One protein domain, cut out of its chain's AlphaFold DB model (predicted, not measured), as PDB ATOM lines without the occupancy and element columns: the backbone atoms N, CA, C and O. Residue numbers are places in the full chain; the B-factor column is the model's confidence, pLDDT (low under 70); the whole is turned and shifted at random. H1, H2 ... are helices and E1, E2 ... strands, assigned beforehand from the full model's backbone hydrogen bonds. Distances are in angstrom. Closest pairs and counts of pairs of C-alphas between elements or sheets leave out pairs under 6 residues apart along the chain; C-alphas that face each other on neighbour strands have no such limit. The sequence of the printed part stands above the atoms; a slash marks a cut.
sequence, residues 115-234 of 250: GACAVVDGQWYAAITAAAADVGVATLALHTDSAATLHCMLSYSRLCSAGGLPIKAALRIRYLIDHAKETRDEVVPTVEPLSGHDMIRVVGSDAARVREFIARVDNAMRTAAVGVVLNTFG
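Overview. This is residues 115 to 234 of the 250 residues of an uncharacterized protein of Leersia perrieri (UniProt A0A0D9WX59). At one end of an elongated model, a small parallel sheet, E1, E2 and E3, has H1 and the last part of H5 over one face, in two layers. H5, the longest helix, runs from the sheet past H2 and H3, which pack on its side, while H4 lies at the far end between a short link and a long loop. The printed part has 120 residues, with five named helices and three named strands in the order E1 H1 E2 H2 H3 H4 H5 E3; the sheet's order is E1, E2, E3, and the class is mostly helix. The whole is only just compact, close to loose, with a radius of gyration of the C-alphas of 16.3 A and spans of 55 by 33 by 21 A.

Along the chain. E1 is residues 118 to 121, 10.0 A long, and begins at C-alpha 118, (69.945, 49.083, -64.323). H1, residues 125 to 135, is 14.6 A long, and E2, residues 139 to 143, is 12.7 A. H2 is residues 147 to 154, 10.5 A, and H3 residues 156 to 161, 8.7 A. H4, residues 169 to 179, is 14.5 A long. H5, residues 207 to 223, is 23.9 A long and begins at (81.582, 21.819, -73.716). E3, residues 227 to 230, is 9.8 A long and ends at C-alpha 230, (61.425, 36.817, -67.334).

Arrangement. E1 and E2 are parallel at 28 degrees, with N 140 and O 118 2.8 A apart, within hydrogen-bond range. E2, the inner strand, is parallel to E3 at 26 degrees, with N 143 and O 229 at 2.8 A. E1, H1 and E2 form a strand-helix-strand unit, two parallel neighbour strands with a helix between, and its crossover is right-handed; E2, H2 to H5 and E3 form another. H1 is on the sheet at a height of 9.0 A and runs along the strands, at 3 degrees to E1 on the local plane. H5 is the hub. Its residues 216 to 221 touch H1 at a shallow tilt of 33 degrees, only just short of steep, the same way; the closest C-alphas, of Tyr 125 and Val 217, are 5.1 A apart. Its residues 214 to 218 touch H2, about perpendicular at 79 degrees, with the closest C-alphas, of Leu 154 and Asp 218, 5.6 A apart. Its residues 211 to 215 touch H3 at a steep tilt of 59 degrees, opposite ways; the closest C-alphas, of Ser 157 and Ala 215, are 7.2 A apart. H2 only grazes the sheet, with residues 147 to 150. H4 touches no helix and is not on the sheet. In H2, H3 and H5 every O i to N i+4 pair is within hydrogen-bond range; in H1 6 of 7 are, in H4 5 of 7.

Size, cuts and confidence. The C-alphas farthest apart, of Gly 115 and Asp 178, are 55.4 A apart. The printed part has no cut. The link from H4 to H5, 27 residues, is long. Mean pLDDT of the printed part is 71.7; residues 160 to 205 are under 70, and H4 has a mean of 40.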
ATOM      1  N   GLY A 115      70.389  56.791 -61.251       59.34
ATOM      2  CA  GLY A 115      69.522  55.797 -61.868       59.34
ATOM      3  C   GLY A 115      69.016  54.874 -60.765       59.34
ATOM      4  O   GLY A 115      69.819  54.377 -59.979       59.34
ATOM      5  N   ALA A 116      67.701  54.690 -60.671       75.00
ATOM      6  CA  ALA A 116      67.109  53.875 -59.614       75.00
ATOM      7  C   ALA A 116      67.476  52.387 -59.769       75.00
ATOM      8  O   ALA A 116      67.588  51.671 -58.780       75.00
ATOM      9  N   CYS A 117      67.680  51.933 -61.012       84.75
ATOM     10  CA  CYS A 117      68.035  50.558 -61.347       84.75
ATOM     11  C   CYS A 117      68.629  50.479 -62.765       84.75
ATOM     12  O   CYS A 117      68.238  51.245 -63.654       84.75
ATOM     13  N   ALA A 118      69.534  49.529 -62.996       89.38
ATOM     14  CA  ALA A 118      69.945  49.083 -64.323       89.38
ATOM     15  C   ALA A 118      69.182  47.808 -64.700       89.38
ATOM     16  O   ALA A 118      69.084  46.888 -63.893       89.38
ATOM     17  N   VAL A 119      68.660  47.736 -65.924       91.50
ATOM     18  CA  VAL A 119      68.150  46.487 -66.505       91.50
ATOM     19  C   VAL A 119      69.131  46.040 -67.579       91.50
ATOM     20  O   VAL A 119      69.435  46.801 -68.503       91.50
ATOM     21  N   VAL A 120      69.668  44.835 -67.426       91.25
ATOM     22  CA  VAL A 120      70.746  44.293 -68.261       91.25
ATOM     23  C   VAL A 120      70.333  42.918 -68.760       91.25
ATOM     24  O   VAL A 120      69.735  42.158 -68.010       91.25
ATOM     25  N   ASP A 121      70.648  42.586 -70.009       90.19
ATOM     26  CA  ASP A 121      70.418  41.240 -70.537       90.19
ATOM     27  C   ASP A 121      71.100  40.171 -69.657       90.19
ATOM     28  O   ASP A 121      72.252  40.328 -69.247       90.19
ATOM     29  N   GLY A 122      70.388  39.082 -69.360       87.12
ATOM     30  CA  GLY A 122      70.842  38.019 -68.465       87.12
ATOM     31  C   GLY A 122      72.139  37.347 -68.917       87.12
ATOM     32  O   GLY A 122      72.946  36.936 -68.087       87.12
ATOM     33  N   GLN A 123      72.405  37.298 -70.221       86.31
ATOM     34  CA  GLN A 123      73.635  36.715 -70.758       86.31
ATOM     35  C   GLN A 123      74.836  37.672 -70.644       86.31
ATOM     36  O   GLN A 123      75.989  37.246 -70.774       86.31
ATOM     37  N   TRP A 124      74.608  38.956 -70.349       91.25
ATOM     38  CA  TRP A 124      75.649  39.979 -70.211       91.25
ATOM     39  C   TRP A 124      76.198  40.047 -68.778       91.25
ATOM     40  O   TRP A 124      76.216  41.101 -68.138       91.25
ATOM     41  N   TYR A 125      76.714  38.918 -68.283       89.50
ATOM     42  CA  TYR A 125      77.216  38.765 -66.909       89.50
ATOM     43  C   TYR A 125      78.212  39.860 -66.485       89.50
ATOM     44  O   TYR A 125      78.138  40.368 -65.371       89.50
ATOM     45  N   ALA A 126      79.102  40.293 -67.386       90.25
ATOM     46  CA  ALA A 126      80.074  41.347 -67.096       90.25
ATOM     47  C   ALA A 126      79.409  42.710 -66.843       90.25
ATOM     48  O   ALA A 126      79.866  43.468 -65.992       90.25
ATOM     49  N   ALA A 127      78.330  43.020 -67.565       89.12
ATOM     50  CA  ALA A 127      77.584  44.257 -67.373       89.12
ATOM     51  C   ALA A 127      76.739  44.205 -66.092       89.12
ATOM     52  O   ALA A 127      76.658  45.216 -65.399       89.12
ATOM     53  N   ILE A 128      76.187  43.035 -65.745       88.62
ATOM     54  CA  ILE A 128      75.488  42.820 -64.469       88.62
ATOM     55  C   ILE A 128      76.447  43.077 -63.298       88.62
ATOM     56  O   ILE A 128      76.156  43.886 -62.418       88.62
ATOM     57  N   THR A 129      77.627  42.450 -63.320       89.62
ATOM     58  CA  THR A 129      78.638  42.634 -62.272       89.62
ATOM     59  C   THR A 129      79.147  44.073 -62.208       89.62
ATOM     60  O   THR A 129      79.241  44.626 -61.117       89.62
ATOM     61  N   ALA A 130      79.439  44.709 -63.347       89.50
ATOM     62  CA  ALA A 130      79.929  46.088 -63.367       89.50
ATOM     63  C   ALA A 130      78.873  47.094 -62.876       89.50
ATOM     64  O   ALA A 130      79.206  48.043 -62.167       89.50
ATOM     65  N   ALA A 131      77.593  46.898 -63.212       86.00
ATOM     66  CA  ALA A 131      76.520  47.760 -62.723       86.00
ATOM     67  C   ALA A 131      76.396  47.697 -61.189       86.00
ATOM     68  O   ALA A 131      76.286  48.739 -60.539       86.00
ATOM     69  N   ALA A 132      76.509  46.500 -60.610       85.62
ATOM     70  CA  ALA A 132      76.479  46.318 -59.162       85.62
ATOM     71  C   ALA A 132      77.758  46.833 -58.470       85.62
ATOM     72  O   ALA A 132      77.670  47.615 -57.528       85.62
ATOM     73  N   ALA A 133      78.941  46.425 -58.938       87.25
ATOM     74  CA  ALA A 133      80.208  46.666 -58.243       87.25
ATOM     75  C   ALA A 133      80.837  48.036 -58.546       87.25
ATOM     76  O   ALA A 133      81.337  48.694 -57.637       87.25
ATOM     77  N   ASP A 134      80.806  48.479 -59.807       87.38
ATOM     78  CA  ASP A 134      81.508  49.698 -60.232       87.38
ATOM     79  C   ASP A 134      80.596  50.930 -60.200       87.38
ATOM     80  O   ASP A 134      81.050  52.048 -59.942       87.38
ATOM     81  N   VAL A 135      79.309  50.746 -60.516       86.62
ATOM     82  CA  VAL A 135      78.325  51.840 -60.583       86.62
ATOM     83  C   VAL A 135      77.516  51.953 -59.289       86.62
ATOM     84  O   VAL A 135      77.080  53.054 -58.952       86.62
ATOM     85  N   GLY A 136      77.351  50.854 -58.545       85.56
ATOM     86  CA  GLY A 136      76.623  50.835 -57.274       85.56
ATOM     87  C   GLY A 136      75.109  50.973 -57.435       85.56
ATOM     88  O   GLY A 136      74.457  51.547 -56.565       85.56
ATOM     89  N   VAL A 137      74.546  50.502 -58.552       88.38
ATOM     90  CA  VAL A 137      73.096  50.547 -58.807       88.38
ATOM     91  C   VAL A 137      72.471  49.163 -58.691       88.38
ATOM     92  O   VAL A 137      73.065  48.158 -59.093       88.38
ATOM     93  N   ALA A 138      71.236  49.116 -58.181       89.38
ATOM     94  CA  ALA A 138      70.423  47.906 -58.230       89.38
ATOM     95  C   ALA A 138      70.337  47.414 -59.681       89.38
ATOM     96  O   ALA A 138      70.145  48.217 -60.596       89.38
ATOM     97  N   THR A 139      70.527  46.114 -59.901       91.75
ATOM     98  CA  THR A 139      70.607  45.549 -61.252       91.75
ATOM     99  C   THR A 139      69.621  44.403 -61.419       91.75
ATOM    100  O   THR A 139      69.695  43.411 -60.699       91.75
ATOM    101  N   LEU A 140      68.710  44.527 -62.380       92.94
ATOM    102  CA  LEU A 140      67.793  43.469 -62.792       92.94
ATOM    103  C   LEU A 140      68.336  42.784 -64.045       92.94
ATOM    104  O   LEU A 140      68.641  43.448 -65.040       92.94
ATOM    105  N   ALA A 141      68.429  41.458 -64.007       92.94
ATOM    106  CA  ALA A 141      68.780  40.659 -65.172       92.94
ATOM    107  C   ALA A 141      67.515  40.371 -65.993       92.94
ATOM    108  O   ALA A 141      66.600  39.717 -65.506       92.94
ATOM    109  N   LEU A 142      67.444  40.849 -67.230       91.38
ATOM    110  CA  LEU A 142      66.375  40.528 -68.168       91.38
ATOM    111  C   LEU A 142      66.741  39.254 -68.926       91.38
ATOM    112  O   LEU A 142      67.638  39.277 -69.766       91.38
ATOM    113  N   HIS A 143      66.039  38.158 -68.659       86.75
ATOM    114  CA  HIS A 143      66.145  36.959 -69.478       86.75
ATOM    115  C   HIS A 143      65.066  36.969 -70.557       86.75
ATOM    116  O   HIS A 143      63.868  37.002 -70.266       86.75
ATOM    117  N   THR A 144      65.510  36.954 -71.807       82.56
ATOM    118  CA  THR A 144      64.638  36.986 -72.988       82.56
ATOM    119  C   THR A 144      64.249  35.589 -73.472       82.56
ATOM    120  O   THR A 144      63.246  35.451 -74.168       82.56
ATOM    121  N   ASP A 145      64.996  34.561 -73.063       80.19
ATOM    122  CA  ASP A 145      64.639  33.157 -73.275       80.19
ATOM    123  C   ASP A 145      63.497  32.686 -72.353       80.19
ATOM    124  O   ASP A 145      63.109  33.355 -71.393       80.19
ATOM    125  N   SER A 146      62.986  31.483 -72.626       79.44
ATOM    126  CA  SER A 146      61.949  30.843 -71.812       79.44
ATOM    127  C   SER A 146      62.395  30.584 -70.363       79.44
ATOM    128  O   SER A 146      63.583  30.414 -70.071       79.44
ATOM    129  N   ALA A 147      61.424  30.459 -69.452       80.44
ATOM    130  CA  ALA A 147      61.681  30.067 -68.064       80.44
ATOM    131  C   ALA A 147      62.389  28.702 -67.962       80.44
ATOM    132  O   ALA A 147      63.275  28.531 -67.127       80.44
ATOM    133  N   ALA A 148      62.047  27.759 -68.846       76.00
ATOM    134  CA  ALA A 148      62.680  26.445 -68.914       76.00
ATOM    135  C   ALA A 148      64.165  26.551 -69.299       76.00
ATOM    136  O   ALA A 148      65.020  25.919 -68.679       76.00
ATOM    137  N   THR A 149      64.496  27.428 -70.251       78.06
ATOM    138  CA  THR A 149      65.884  27.717 -70.637       78.06
ATOM    139  C   THR A 149      66.672  28.312 -69.474       78.06
ATOM    140  O   THR A 149      67.754  27.813 -69.167       78.06
ATOM    141  N   LEU A 150      66.128  29.322 -68.782       82.50
ATOM    142  CA  LEU A 150      66.782  29.881 -67.597       82.50
ATOM    143  C   LEU A 150      66.983  28.804 -66.523       82.50
ATOM    144  O   LEU A 150      68.078  28.673 -65.982       82.50
ATOM    145  N   HIS A 151      65.958  28.000 -66.236       80.31
ATOM    146  CA  HIS A 151      66.067  26.932 -65.249       80.31
ATOM    147  C   HIS A 151      67.145  25.909 -65.647       80.31
ATOM    148  O   HIS A 151      67.971  25.534 -64.816       80.31
ATOM    149  N   CYS A 152      67.234  25.542 -66.929       78.00
ATOM    150  CA  CYS A 152      68.310  24.695 -67.438       78.00
ATOM    151  C   CYS A 152      69.697  25.341 -67.255       78.00
ATOM    152  O   CYS A 152      70.642  24.633 -66.901       78.00
ATOM    153  N   MET A 153      69.841  26.656 -67.473       80.31
ATOM    154  CA  MET A 153      71.106  27.373 -67.244       80.31
ATOM    155  C   MET A 153      71.504  27.354 -65.769       80.31
ATOM    156  O   MET A 153      72.628  26.979 -65.441       80.31
ATOM    157  N   LEU A 154      70.585  27.717 -64.873       81.94
ATOM    158  CA  LEU A 154      70.856  27.799 -63.435       81.94
ATOM    159  C   LEU A 154      71.107  26.418 -62.809       81.94
ATOM    160  O   LEU A 154      71.841  26.298 -61.827       81.94
ATOM    161  N   SER A 155      70.536  25.366 -63.395       78.25
ATOM    162  CA  SER A 155      70.738  23.979 -62.969       78.25
ATOM    163  C   SER A 155      71.902  23.280 -63.684       78.25
ATOM    164  O   SER A 155      72.244  22.146 -63.344       78.25
ATOM    165  N   TYR A 156      72.567  23.948 -64.633       75.62
ATOM    166  CA  TYR A 156      73.596  23.353 -65.492       75.62
ATOM    167  C   TYR A 156      74.767  22.744 -64.712       75.62
ATOM    168  O   TYR A 156      75.242  21.661 -65.052       75.62
ATOM    169  N   SER A 157      75.226  23.400 -63.641       71.38
ATOM    170  CA  SER A 157      76.308  22.871 -62.799       71.38
ATOM    171  C   SER A 157      75.908  21.566 -62.106       71.38
ATOM    172  O   SER A 157      76.688  20.616 -62.095       71.38
ATOM    173  N   ARG A 158      74.670  21.482 -61.595       71.94
ATOM    174  CA  ARG A 158      74.131  20.257 -60.979       71.94
ATOM    175  C   ARG A 158      73.955  19.150 -62.016       71.94
ATOM    176  O   ARG A 158      74.376  18.024 -61.772       71.94
ATOM    177  N   LEU A 159      73.430  19.493 -63.195       71.06
ATOM    178  CA  LEU A 159      73.309  18.581 -64.337       71.06
ATOM    179  C   LEU A 159      74.661  18.000 -64.746       71.06
ATOM    180  O   LEU A 159      74.782  16.798 -64.949       71.06
ATOM    181  N   CYS A 160      75.695  18.833 -64.824       69.62
ATOM    182  CA  CYS A 160      77.042  18.391 -65.153       69.62
ATOM    183  C   CYS A 160      77.620  17.424 -64.117       69.62
ATOM    184  O   CYS A 160      78.224  16.424 -64.497       69.62
ATOM    185  N   SER A 161      77.463  17.730 -62.827       68.25
ATOM    186  CA  SER A 161      77.955  16.874 -61.740       68.25
ATOM    187  C   SER A 161      77.207  15.542 -61.665       68.25
ATOM    188  O   SER A 161      77.801  14.534 -61.303       68.25
ATOM    189  N   ALA A 162      75.934  15.522 -62.064       67.06
ATOM    190  CA  ALA A 162      75.124  14.312 -62.176       67.06
ATOM    191  C   ALA A 162      75.346  13.534 -63.492       67.06
ATOM    192  O   ALA A 162      74.660  12.549 -63.740       67.06
ATOM    193  N   GLY A 163      76.266  13.975 -64.360       65.44
ATOM    194  CA  GLY A 163      76.531  13.331 -65.653       65.44
ATOM    195  C   GLY A 163      75.481  13.602 -66.740       65.44
ATOM    196  O   GLY A 163      75.554  13.017 -67.816       65.44
ATOM    197  N   GLY A 164      74.536  14.515 -66.503       60.47
ATOM    198  CA  GLY A 164      73.430  14.829 -67.411       60.47
ATOM    199  C   GLY A 164      73.806  15.641 -68.659       60.47
ATOM    200  O   GLY A 164      72.990  15.750 -69.569       60.47
ATOM    201  N   LEU A 165      75.017  16.216 -68.748       61.41
ATOM    202  CA  LEU A 165      75.488  16.982 -69.918       61.41
ATOM    203  C   LEU A 165      77.013  16.859 -70.148       61.41
ATOM    204  O   LEU A 165      77.759  16.769 -69.170       61.41
ATOM    205  N   PRO A 166      77.510  16.956 -71.410       53.75
ATOM    206  CA  PRO A 166      76.792  17.282 -72.645       53.75
ATOM    207  C   PRO A 166      76.623  16.084 -73.589       53.75
ATOM    208  O   PRO A 166      77.585  15.406 -73.957       53.75
ATOM    209  N   ILE A 167      75.403  15.919 -74.102       51.59
ATOM    210  CA  ILE A 167      75.134  15.109 -75.292       51.59
ATOM    211  C   ILE A 167      75.907  15.748 -76.454       51.59
ATOM    212  O   ILE A 167      75.472  16.749 -77.030       51.59
ATOM    213  N   LYS A 168      77.076  15.200 -76.810       45.28
ATOM    214  CA  LYS A 168      77.780  15.591 -78.040       45.28
ATOM    215  C   LYS A 168      76.780  15.490 -79.193       45.28
ATOM    216  O   LYS A 168      76.130  14.460 -79.346       45.28
ATOM    217  N   ALA A 169      76.688  16.507 -80.048       39.62
ATOM    218  CA  ALA A 169      75.827  16.460 -81.235       39.62
ATOM    219  C   ALA A 169      76.086  15.208 -82.113       39.62
ATOM    220  O   ALA A 169      75.163  14.706 -82.746       39.62
ATOM    221  N   ALA A 170      77.301  14.644 -82.073       35.75
ATOM    222  CA  ALA A 170      77.655  13.370 -82.708       35.75
ATOM    223  C   ALA A 170      77.163  12.116 -81.947       35.75
ATOM    224  O   ALA A 170      76.811  11.121 -82.572       35.75
ATOM    225  N   LEU A 171      77.077  12.165 -80.611       37.47
ATOM    226  CA  LEU A 171      76.447  11.111 -79.804       37.47
ATOM    227  C   LEU A 171      74.922  11.160 -79.899       37.47
ATOM    228  O   LEU A 171      74.270  10.154 -79.668       37.47
ATOM    229  N   ARG A 172      74.351  12.294 -80.315       40.84
ATOM    230  CA  ARG A 172      72.919  12.416 -80.570       40.84
ATOM    231  C   ARG A 172      72.488  11.639 -81.812       40.84
ATOM    232  O   ARG A 172      71.398  11.106 -81.782       40.84
ATOM    233  N   ILE A 173      73.291  11.515 -82.871       40.47
ATOM    234  CA  ILE A 173      72.870  10.706 -84.032       40.47
ATOM    235  C   ILE A 173      72.822   9.222 -83.651       40.47
ATOM    236  O   ILE A 173      71.834   8.575 -83.953       40.47
ATOM    237  N   ARG A 174      73.794   8.695 -82.895       34.22
ATOM    238  CA  ARG A 174      73.759   7.281 -82.477       34.22
ATOM    239  C   ARG A 174      72.732   7.013 -81.364       34.22
ATOM    240  O   ARG A 174      71.909   6.125 -81.503       34.22
ATOM    241  N   TYR A 175      72.686   7.851 -80.328       40.78
ATOM    242  CA  TYR A 175      71.748   7.687 -79.209       40.78
ATOM    243  C   TYR A 175      70.299   8.057 -79.573       40.78
ATOM    244  O   TYR A 175      69.372   7.508 -78.999       40.78
ATOM    245  N   LEU A 176      70.053   8.950 -80.548       40.78
ATOM    246  CA  LEU A 176      68.695   9.173 -81.059       40.78
ATOM    247  C   LEU A 176      68.266   8.164 -82.124       40.78
ATOM    248  O   LEU A 176      67.073   7.915 -82.242       40.78
ATOM    249  N   ILE A 177      69.180   7.597 -82.909       47.16
ATOM    250  CA  ILE A 177      68.794   6.503 -83.808       47.16
ATOM    251  C   ILE A 177      68.387   5.274 -82.983       47.16
ATOM    252  O   ILE A 177      67.397   4.640 -83.334       47.16
ATOM    253  N   ASP A 178      69.042   5.034 -81.840       39.53
ATOM    254  CA  ASP A 178      68.747   3.865 -81.007       39.53
ATOM    255  C   ASP A 178      67.707   4.124 -79.889       39.53
ATOM    256  O   ASP A 178      67.013   3.186 -79.511       39.53
ATOM    257  N   HIS A 179      67.564   5.344 -79.333       41.38
ATOM    258  CA  HIS A 179      66.718   5.621 -78.141       41.38
ATOM    259  C   HIS A 179      65.796   6.869 -78.244       41.38
ATOM    260  O   HIS A 179      65.169   7.262 -77.260       41.38
ATOM    261  N   ALA A 180      65.652   7.536 -79.404       41.38
ATOM    262  CA  ALA A 180      64.893   8.806 -79.497       41.38
ATOM    263  C   ALA A 180      63.377   8.733 -79.342       41.38
ATOM    264  O   ALA A 180      62.746   9.796 -79.365       41.38
ATOM    265  N   LYS A 181      62.784   7.542 -79.273       42.06
ATOM    266  CA  LYS A 181      61.336   7.438 -79.099       42.06
ATOM    267  C   LYS A 181      60.895   7.409 -77.637       42.06
ATOM    268  O   LYS A 181      59.754   7.775 -77.407       42.06
ATOM    269  N   GLU A 182      61.759   7.066 -76.679       41.81
ATOM    270  CA  GLU A 182      61.296   6.787 -75.306       41.81
ATOM    271  C   GLU A 182      61.666   7.836 -74.242       41.81
ATOM    272  O   GLU A 182      60.916   7.984 -73.292       41.81
ATOM    273  N   THR A 183      62.721   8.647 -74.395       49.22
ATOM    274  CA  THR A 183      63.272   9.425 -73.250       49.22
ATOM    275  C   THR A 183      63.199  10.955 -73.375       49.22
ATOM    276  O   THR A 183      63.865  11.687 -72.644       49.22
ATOM    277  N   ARG A 184      62.423  11.493 -74.327       45.16
ATOM    278  CA  ARG A 184      62.339  12.956 -74.558       45.16
ATOM    279  C   ARG A 184      61.446  13.697 -73.569       45.16
ATOM    280  O   ARG A 184      61.749  14.846 -73.251       45.16
ATOM    281  N   ASP A 185      60.403  13.020 -73.107       51.59
ATOM    282  CA  ASP A 185      59.401  13.555 -72.181       51.59
ATOM    283  C   ASP A 185      59.682  13.129 -70.731       51.59
ATOM    284  O   ASP A 185      58.993  13.558 -69.808       51.59
ATOM    285  N   GLU A 186      60.714  12.305 -70.514       52.75
ATOM    286  CA  GLU A 186      61.146  11.926 -69.175       52.75
ATOM    287  C   GLU A 186      61.735  13.137 -68.449       52.75
ATOM    288  O   GLU A 186      62.624  13.844 -68.943       52.75
ATOM    289  N   VAL A 187      61.200  13.377 -67.254       53.81
ATOM    290  CA  VAL A 187      61.675  14.412 -66.344       53.81
ATOM    291  C   VAL A 187      63.087  14.049 -65.912       53.81
ATOM    292  O   VAL A 187      63.342  12.934 -65.462       53.81
ATOM    293  N   VAL A 188      64.016  14.995 -66.025       56.53
ATOM    294  CA  VAL A 188      65.380  14.795 -65.542       56.53
ATOM    295  C   VAL A 188      65.336  14.790 -64.006       56.53
ATOM    296  O   VAL A 188      65.107  15.853 -63.419       56.53
ATOM    297  N   PRO A 189      65.593  13.650 -63.327       54.12
ATOM    298  CA  PRO A 189      65.294  13.494 -61.896       54.12
ATOM    299  C   PRO A 189      66.028  14.497 -60.998       54.12
ATOM    300  O   PRO A 189      65.561  14.878 -59.931       54.12
ATOM    301  N   THR A 190      67.196  14.963 -61.437       54.12
ATOM    302  CA  THR A 190      68.030  15.907 -60.685       54.12
ATOM    303  C   THR A 190      67.516  17.354 -60.753       54.12
ATOM    304  O   THR A 190      67.998  18.205 -60.002       54.12
ATOM    305  N   VAL A 191      66.599  17.671 -61.675       55.81
ATOM    306  CA  VAL A 191      66.166  19.048 -61.985       55.81
ATOM    307  C   VAL A 191      64.682  19.140 -62.368       55.81
ATOM    308  O   VAL A 191      64.322  19.917 -63.258       55.81
ATOM    309  N   GLU A 192      63.817  18.361 -61.709       55.75
ATOM    310  CA  GLU A 192      62.363  18.457 -61.905       55.75
ATOM    311  C   GLU A 192      61.911  19.936 -61.901       55.75
ATOM    312  O   GLU A 192      62.359  20.707 -61.042       55.75
ATOM    313  N   PRO A 193      61.081  20.392 -62.862       61.28
ATOM    314  CA  PRO A 193      60.332  19.637 -63.873       61.28
ATOM    315  C   PRO A 193      60.959  19.665 -65.287       61.28
ATOM    316  O   PRO A 193      60.230  19.598 -66.272       61.28
ATOM    317  N   LEU A 194      62.280  19.836 -65.440       59.38
ATOM    318  CA  LEU A 194      62.873  19.947 -66.784       59.38
ATOM    319  C   LEU A 194      62.859  18.606 -67.518       59.38
ATOM    320  O   LEU A 194      63.403  17.615 -67.027       59.38
ATOM    321  N   SER A 195      62.293  18.602 -68.723       63.19
ATOM    322  CA  SER A 195      62.363  17.468 -69.643       63.19
ATOM    323  C   SER A 195      63.654  17.510 -70.467       63.19
ATOM    324  O   SER A 195      64.303  18.556 -70.611       63.19
ATOM    325  N   GLY A 196      64.015  16.387 -71.091       60.34
ATOM    326  CA  GLY A 196      65.114  16.349 -72.061       60.34
ATOM    327  C   GLY A 196      64.939  17.333 -73.236       60.34
ATOM    328  O   GLY A 196      65.929  17.733 -73.859       60.34
ATOM    329  N   HIS A 197      63.703  17.754 -73.533       59.66
ATOM    330  CA  HIS A 197      63.392  18.767 -74.546       59.66
ATOM    331  C   HIS A 197      63.852  20.180 -74.151       59.66
ATOM    332  O   HIS A 197      64.274  20.952 -75.016       59.66
ATOM    333  N   ASP A 198      63.842  20.498 -72.858       61.59
ATOM    334  CA  ASP A 198      64.152  21.837 -72.340       61.59
ATOM    335  C   ASP A 198      65.660  22.109 -72.235       61.59
ATOM    336  O   ASP A 198      66.098  23.228 -71.944       61.59
ATOM    337  N   MET A 199      66.480  21.085 -72.488       64.44
ATOM    338  CA  MET A 199      67.927  21.176 -72.368       64.44
ATOM    339  C   MET A 199      68.548  22.037 -73.471       64.44
ATOM    340  O   MET A 199      68.332  21.833 -74.670       64.44
ATOM    341  N   ILE A 200      69.422  22.957 -73.064       63.25
ATOM    342  CA  ILE A 200      70.124  23.865 -73.975       63.25
ATOM    343  C   ILE A 200      71.022  23.079 -74.928       63.25
ATOM    344  O   ILE A 200      71.978  22.406 -74.535       63.25
ATOM    345  N   ARG A 201      70.729  23.204 -76.224       62.41
ATOM    346  CA  ARG A 201      71.487  22.566 -77.301       62.41
ATOM    347  C   ARG A 201      72.568  23.518 -77.778       62.41
ATOM    348  O   ARG A 201      72.277  24.457 -78.511       62.41
ATOM    349  N   VAL A 202      73.824  23.241 -77.444       57.44
ATOM    350  CA  VAL A 202      74.943  23.992 -78.025       57.44
ATOM    351  C   VAL A 202      75.621  23.149 -79.098       57.44
ATOM    352  O   VAL A 202      76.448  22.282 -78.822       57.44
ATOM    353  N   VAL A 203      75.211  23.354 -80.350       53.69
ATOM    354  CA  VAL A 203      75.769  22.631 -81.499       53.69
ATOM    355  C   VAL A 203      77.124  23.235 -81.865       53.69
ATOM    356  O   VAL A 203      77.217  24.422 -82.149       53.69
ATOM    357  N   GLY A 204      78.173  22.409 -81.881       56.25
ATOM    358  CA  GLY A 204      79.502  22.805 -82.364       56.25
ATOM    359  C   GLY A 204      80.363  23.603 -81.378       56.25
ATOM    360  O   GLY A 204      81.504  23.915 -81.708       56.25
ATOM    361  N   SER A 205      79.869  23.896 -80.172       60.72
ATOM    362  CA  SER A 205      80.664  24.567 -79.140       60.72
ATOM    363  C   SER A 205      81.409  23.581 -78.252       60.72
ATOM    364  O   SER A 205      80.922  22.496 -77.936       60.72
ATOM    365  N   ASP A 206      82.589  24.002 -77.805       72.25
ATOM    366  CA  ASP A 206      83.352  23.308 -76.774       72.25
ATOM    367  C   ASP A 206      82.565  23.282 -75.453       72.25
ATOM    368  O   ASP A 206      82.216  24.324 -74.892       72.25
ATOM    369  N   ALA A 207      82.305  22.075 -74.955       70.00
ATOM    370  CA  ALA A 207      81.582  21.819 -73.716       70.00
ATOM    371  C   ALA A 207      82.189  22.538 -72.503       70.00
ATOM    372  O   ALA A 207      81.444  22.983 -71.624       70.00
ATOM    373  N   ALA A 208      83.518  22.665 -72.453       75.94
ATOM    374  CA  ALA A 208      84.200  23.365 -71.370       75.94
ATOM    375  C   ALA A 208      83.889  24.868 -71.406       75.94
ATOM    376  O   ALA A 208      83.519  25.444 -70.385       75.94
ATOM    377  N   ARG A 209      83.929  25.482 -72.595       77.75
ATOM    378  CA  ARG A 209      83.586  26.902 -72.787       77.75
ATOM    379  C   ARG A 209      82.120  27.200 -72.503       77.75
ATOM    380  O   ARG A 209      81.816  28.225 -71.905       77.75
ATOM    381  N   VAL A 210      81.213  26.309 -72.903       77.88
ATOM    382  CA  VAL A 210      79.779  26.443 -72.588       77.88
ATOM    383  C   VAL A 210      79.558  26.387 -71.082       77.88
ATOM    384  O   VAL A 210      78.858  27.234 -70.533       77.88
ATOM    385  N   ARG A 211      80.196  25.429 -70.402       78.38
ATOM    386  CA  ARG A 211      80.133  25.308 -68.942       78.38
ATOM    387  C   ARG A 211      80.656  26.555 -68.250       78.38
ATOM    388  O   ARG A 211      80.002  27.063 -67.348       78.38
ATOM    389  N   GLU A 212      81.810  27.046 -68.679       82.94
ATOM    390  CA  GLU A 212      82.405  28.256 -68.126       82.94
ATOM    391  C   GLU A 212      81.500  29.476 -68.336       82.94
ATOM    392  O   GLU A 212      81.277  30.244 -67.403       82.94
ATOM    393  N   PHE A 213      80.934  29.638 -69.533       84.12
ATOM    394  CA  PHE A 213      80.004  30.723 -69.824       84.12
ATOM    395  C   PHE A 213      78.761  30.670 -68.927       84.12
ATOM    396  O   PHE A 213      78.443  31.664 -68.275       84.12
ATOM    397  N   ILE A 214      78.096  29.513 -68.844       84.19
ATOM    398  CA  ILE A 214      76.897  29.352 -68.013       84.19
ATOM    399  C   ILE A 214      77.230  29.587 -66.536       84.19
ATOM    400  O   ILE A 214      76.479  30.278 -65.854       84.19
ATOM    401  N   ALA A 215      78.381  29.108 -66.054       84.88
ATOM    402  CA  ALA A 215      78.825  29.354 -64.684       84.88
ATOM    403  C   ALA A 215      79.032  30.850 -64.392       84.88
ATOM    404  O   ALA A 215      78.668  31.324 -63.318       84.88
ATOM    405  N   ARG A 216      79.576  31.620 -65.346       88.81
ATOM    406  CA  ARG A 216      79.725  33.078 -65.194       88.81
ATOM    407  C   ARG A 216      78.374  33.791 -65.151       88.81
ATOM    408  O   ARG A 216      78.213  34.713 -64.353       88.81
ATOM    409  N   VAL A 217      77.420  33.362 -65.978       88.31
ATOM    410  CA  VAL A 217      76.054  33.906 -65.980       88.31
ATOM    411  C   VAL A 217      75.331  33.589 -64.669       88.31
ATOM    412  O   VAL A 217      74.864  34.515 -64.009       88.31
ATOM    413  N   ASP A 218      75.310  32.321 -64.248       87.75
ATOM    414  CA  ASP A 218      74.698  31.882 -62.985       87.75
ATOM    415  C   ASP A 218      75.300  32.632 -61.787       87.75
ATOM    416  O   ASP A 218      74.570  33.204 -60.975       87.75
ATOM    417  N   ASN A 219      76.632  32.741 -61.725       90.25
ATOM    418  CA  ASN A 219      77.300  33.483 -60.663       90.25
ATOM    419  C   ASN A 219      76.909  34.968 -60.659       90.25
ATOM    420  O   ASN A 219      76.592  35.507 -59.599       90.25
ATOM    421  N   ALA A 220      76.899  35.643 -61.812       89.94
ATOM    422  CA  ALA A 220      76.520  37.055 -61.875       89.94
ATOM    423  C   ALA A 220      75.055  37.278 -61.468       89.94
ATOM    424  O   ALA A 220      74.769  38.210 -60.717       89.94
ATOM    425  N   MET A 221      74.137  36.405 -61.889       88.88
ATOM    426  CA  MET A 221      72.733  36.479 -61.470       88.88
ATOM    427  C   MET A 221      72.567  36.270 -59.964       88.88
ATOM    428  O   MET A 221      71.810  37.001 -59.336       88.88
ATOM    429  N   ARG A 222      73.288  35.315 -59.367       87.69
ATOM    430  CA  ARG A 222      73.180  35.019 -57.928       87.69
ATOM    431  C   ARG A 222      73.850  36.050 -57.028       87.69
ATOM    432  O   ARG A 222      73.422  36.212 -55.891       87.69
ATOM    433  N   THR A 223      74.925  36.680 -57.497       89.38
ATOM    434  CA  THR A 223      75.783  37.530 -56.649       89.38
ATOM    435  C   THR A 223      75.616  39.024 -56.892       89.38
ATOM    436  O   THR A 223      75.877  39.805 -55.982       89.38
ATOM    437  N   ALA A 224      75.201  39.435 -58.094       87.75
ATOM    438  CA  ALA A 224      75.159  40.844 -58.485       87.75
ATOM    439  C   ALA A 224      73.761  41.336 -58.890       87.75
ATOM    440  O   ALA A 224      73.476  42.523 -58.735       87.75
ATOM    441  N   ALA A 225      72.879  40.466 -59.395       90.00
ATOM    442  CA  ALA A 225      71.511  40.870 -59.708       90.00
ATOM    443  C   ALA A 225      70.634  40.891 -58.443       90.00
ATOM    444  O   ALA A 225      70.690  39.986 -57.615       90.00
ATOM    445  N   VAL A 226      69.775  41.906 -58.318       92.31
ATOM    446  CA  VAL A 226      68.757  41.988 -57.250       92.31
ATOM    447  C   VAL A 226      67.486  41.204 -57.597       92.31
ATOM    448  O   VAL A 226      66.609  41.012 -56.755       92.31
ATOM    449  N   GLY A 227      67.374  40.769 -58.852       90.19
ATOM    450  CA  GLY A 227      66.266  39.977 -59.361       90.19
ATOM    451  C   GLY A 227      66.419  39.669 -60.848       90.19
ATOM    452  O   GLY A 227      67.231  40.281 -61.551       90.19
ATOM    453  N   VAL A 228      65.611  38.721 -61.320       88.50
ATOM    454  CA  VAL A 228      65.531  38.329 -62.729       88.50
ATOM    455  C   VAL A 228      64.138  38.657 -63.253       88.50
ATOM    456  O   VAL A 228      63.137  38.287 -62.644       88.50
ATOM    457  N   VAL A 229      64.080  39.349 -64.385       89.56
ATOM    458  CA  VAL A 229      62.853  39.594 -65.140       89.56
ATOM    459  C   VAL A 229      62.788  38.562 -66.256       89.56
ATOM    460  O   VAL A 229      63.698  38.481 -67.080       89.56
ATOM    461  N   LEU A 230      61.714  37.782 -66.280       85.12
ATOM    462  CA  LEU A 230      61.425  36.817 -67.334       85.12
ATOM    463  C   LEU A 230      60.304  37.353 -68.217       85.12
ATOM    464  O   LEU A 230      59.278  37.796 -67.703       85.12
ATOM    465  N   ASN A 231      60.457  37.244 -69.535       83.06
ATOM    466  CA  ASN A 231      59.347  37.470 -70.462       83.06
ATOM    467  C   ASN A 231      58.453  36.219 -70.551       83.06
ATOM    468  O   ASN A 231      58.372  35.554 -71.582       83.06
ATOM    469  N   THR A 232      57.839  35.861 -69.428       69.50
ATOM    470  CA  THR A 232      56.903  34.740 -69.298       69.50
ATOM    471  C   THR A 232      55.736  35.163 -68.411       69.50
ATOM    472  O   THR A 232      55.806  36.177 -67.717       69.50
ATOM    473  N   PHE A 233      54.672  34.374 -68.392       72.00
ATOM    474  CA  PHE A 233      53.593  34.514 -67.423       72.00
ATOM    475  C   PHE A 233      53.310  33.165 -66.760       72.00
ATOM    476  O   PHE A 233      53.555  32.103 -67.341       72.00
ATOM    477  N   GLY A 234      52.819  33.206 -65.517       61.38
ATOM    478  CA  GLY A 234      52.701  32.023 -64.657       61.38
ATOM    479  C   GLY A 234      51.911  30.872 -65.287       61.38
ATOM    480  O   GLY A 234      52.289  29.717 -65.122       61.38
TER     481      GLY A 234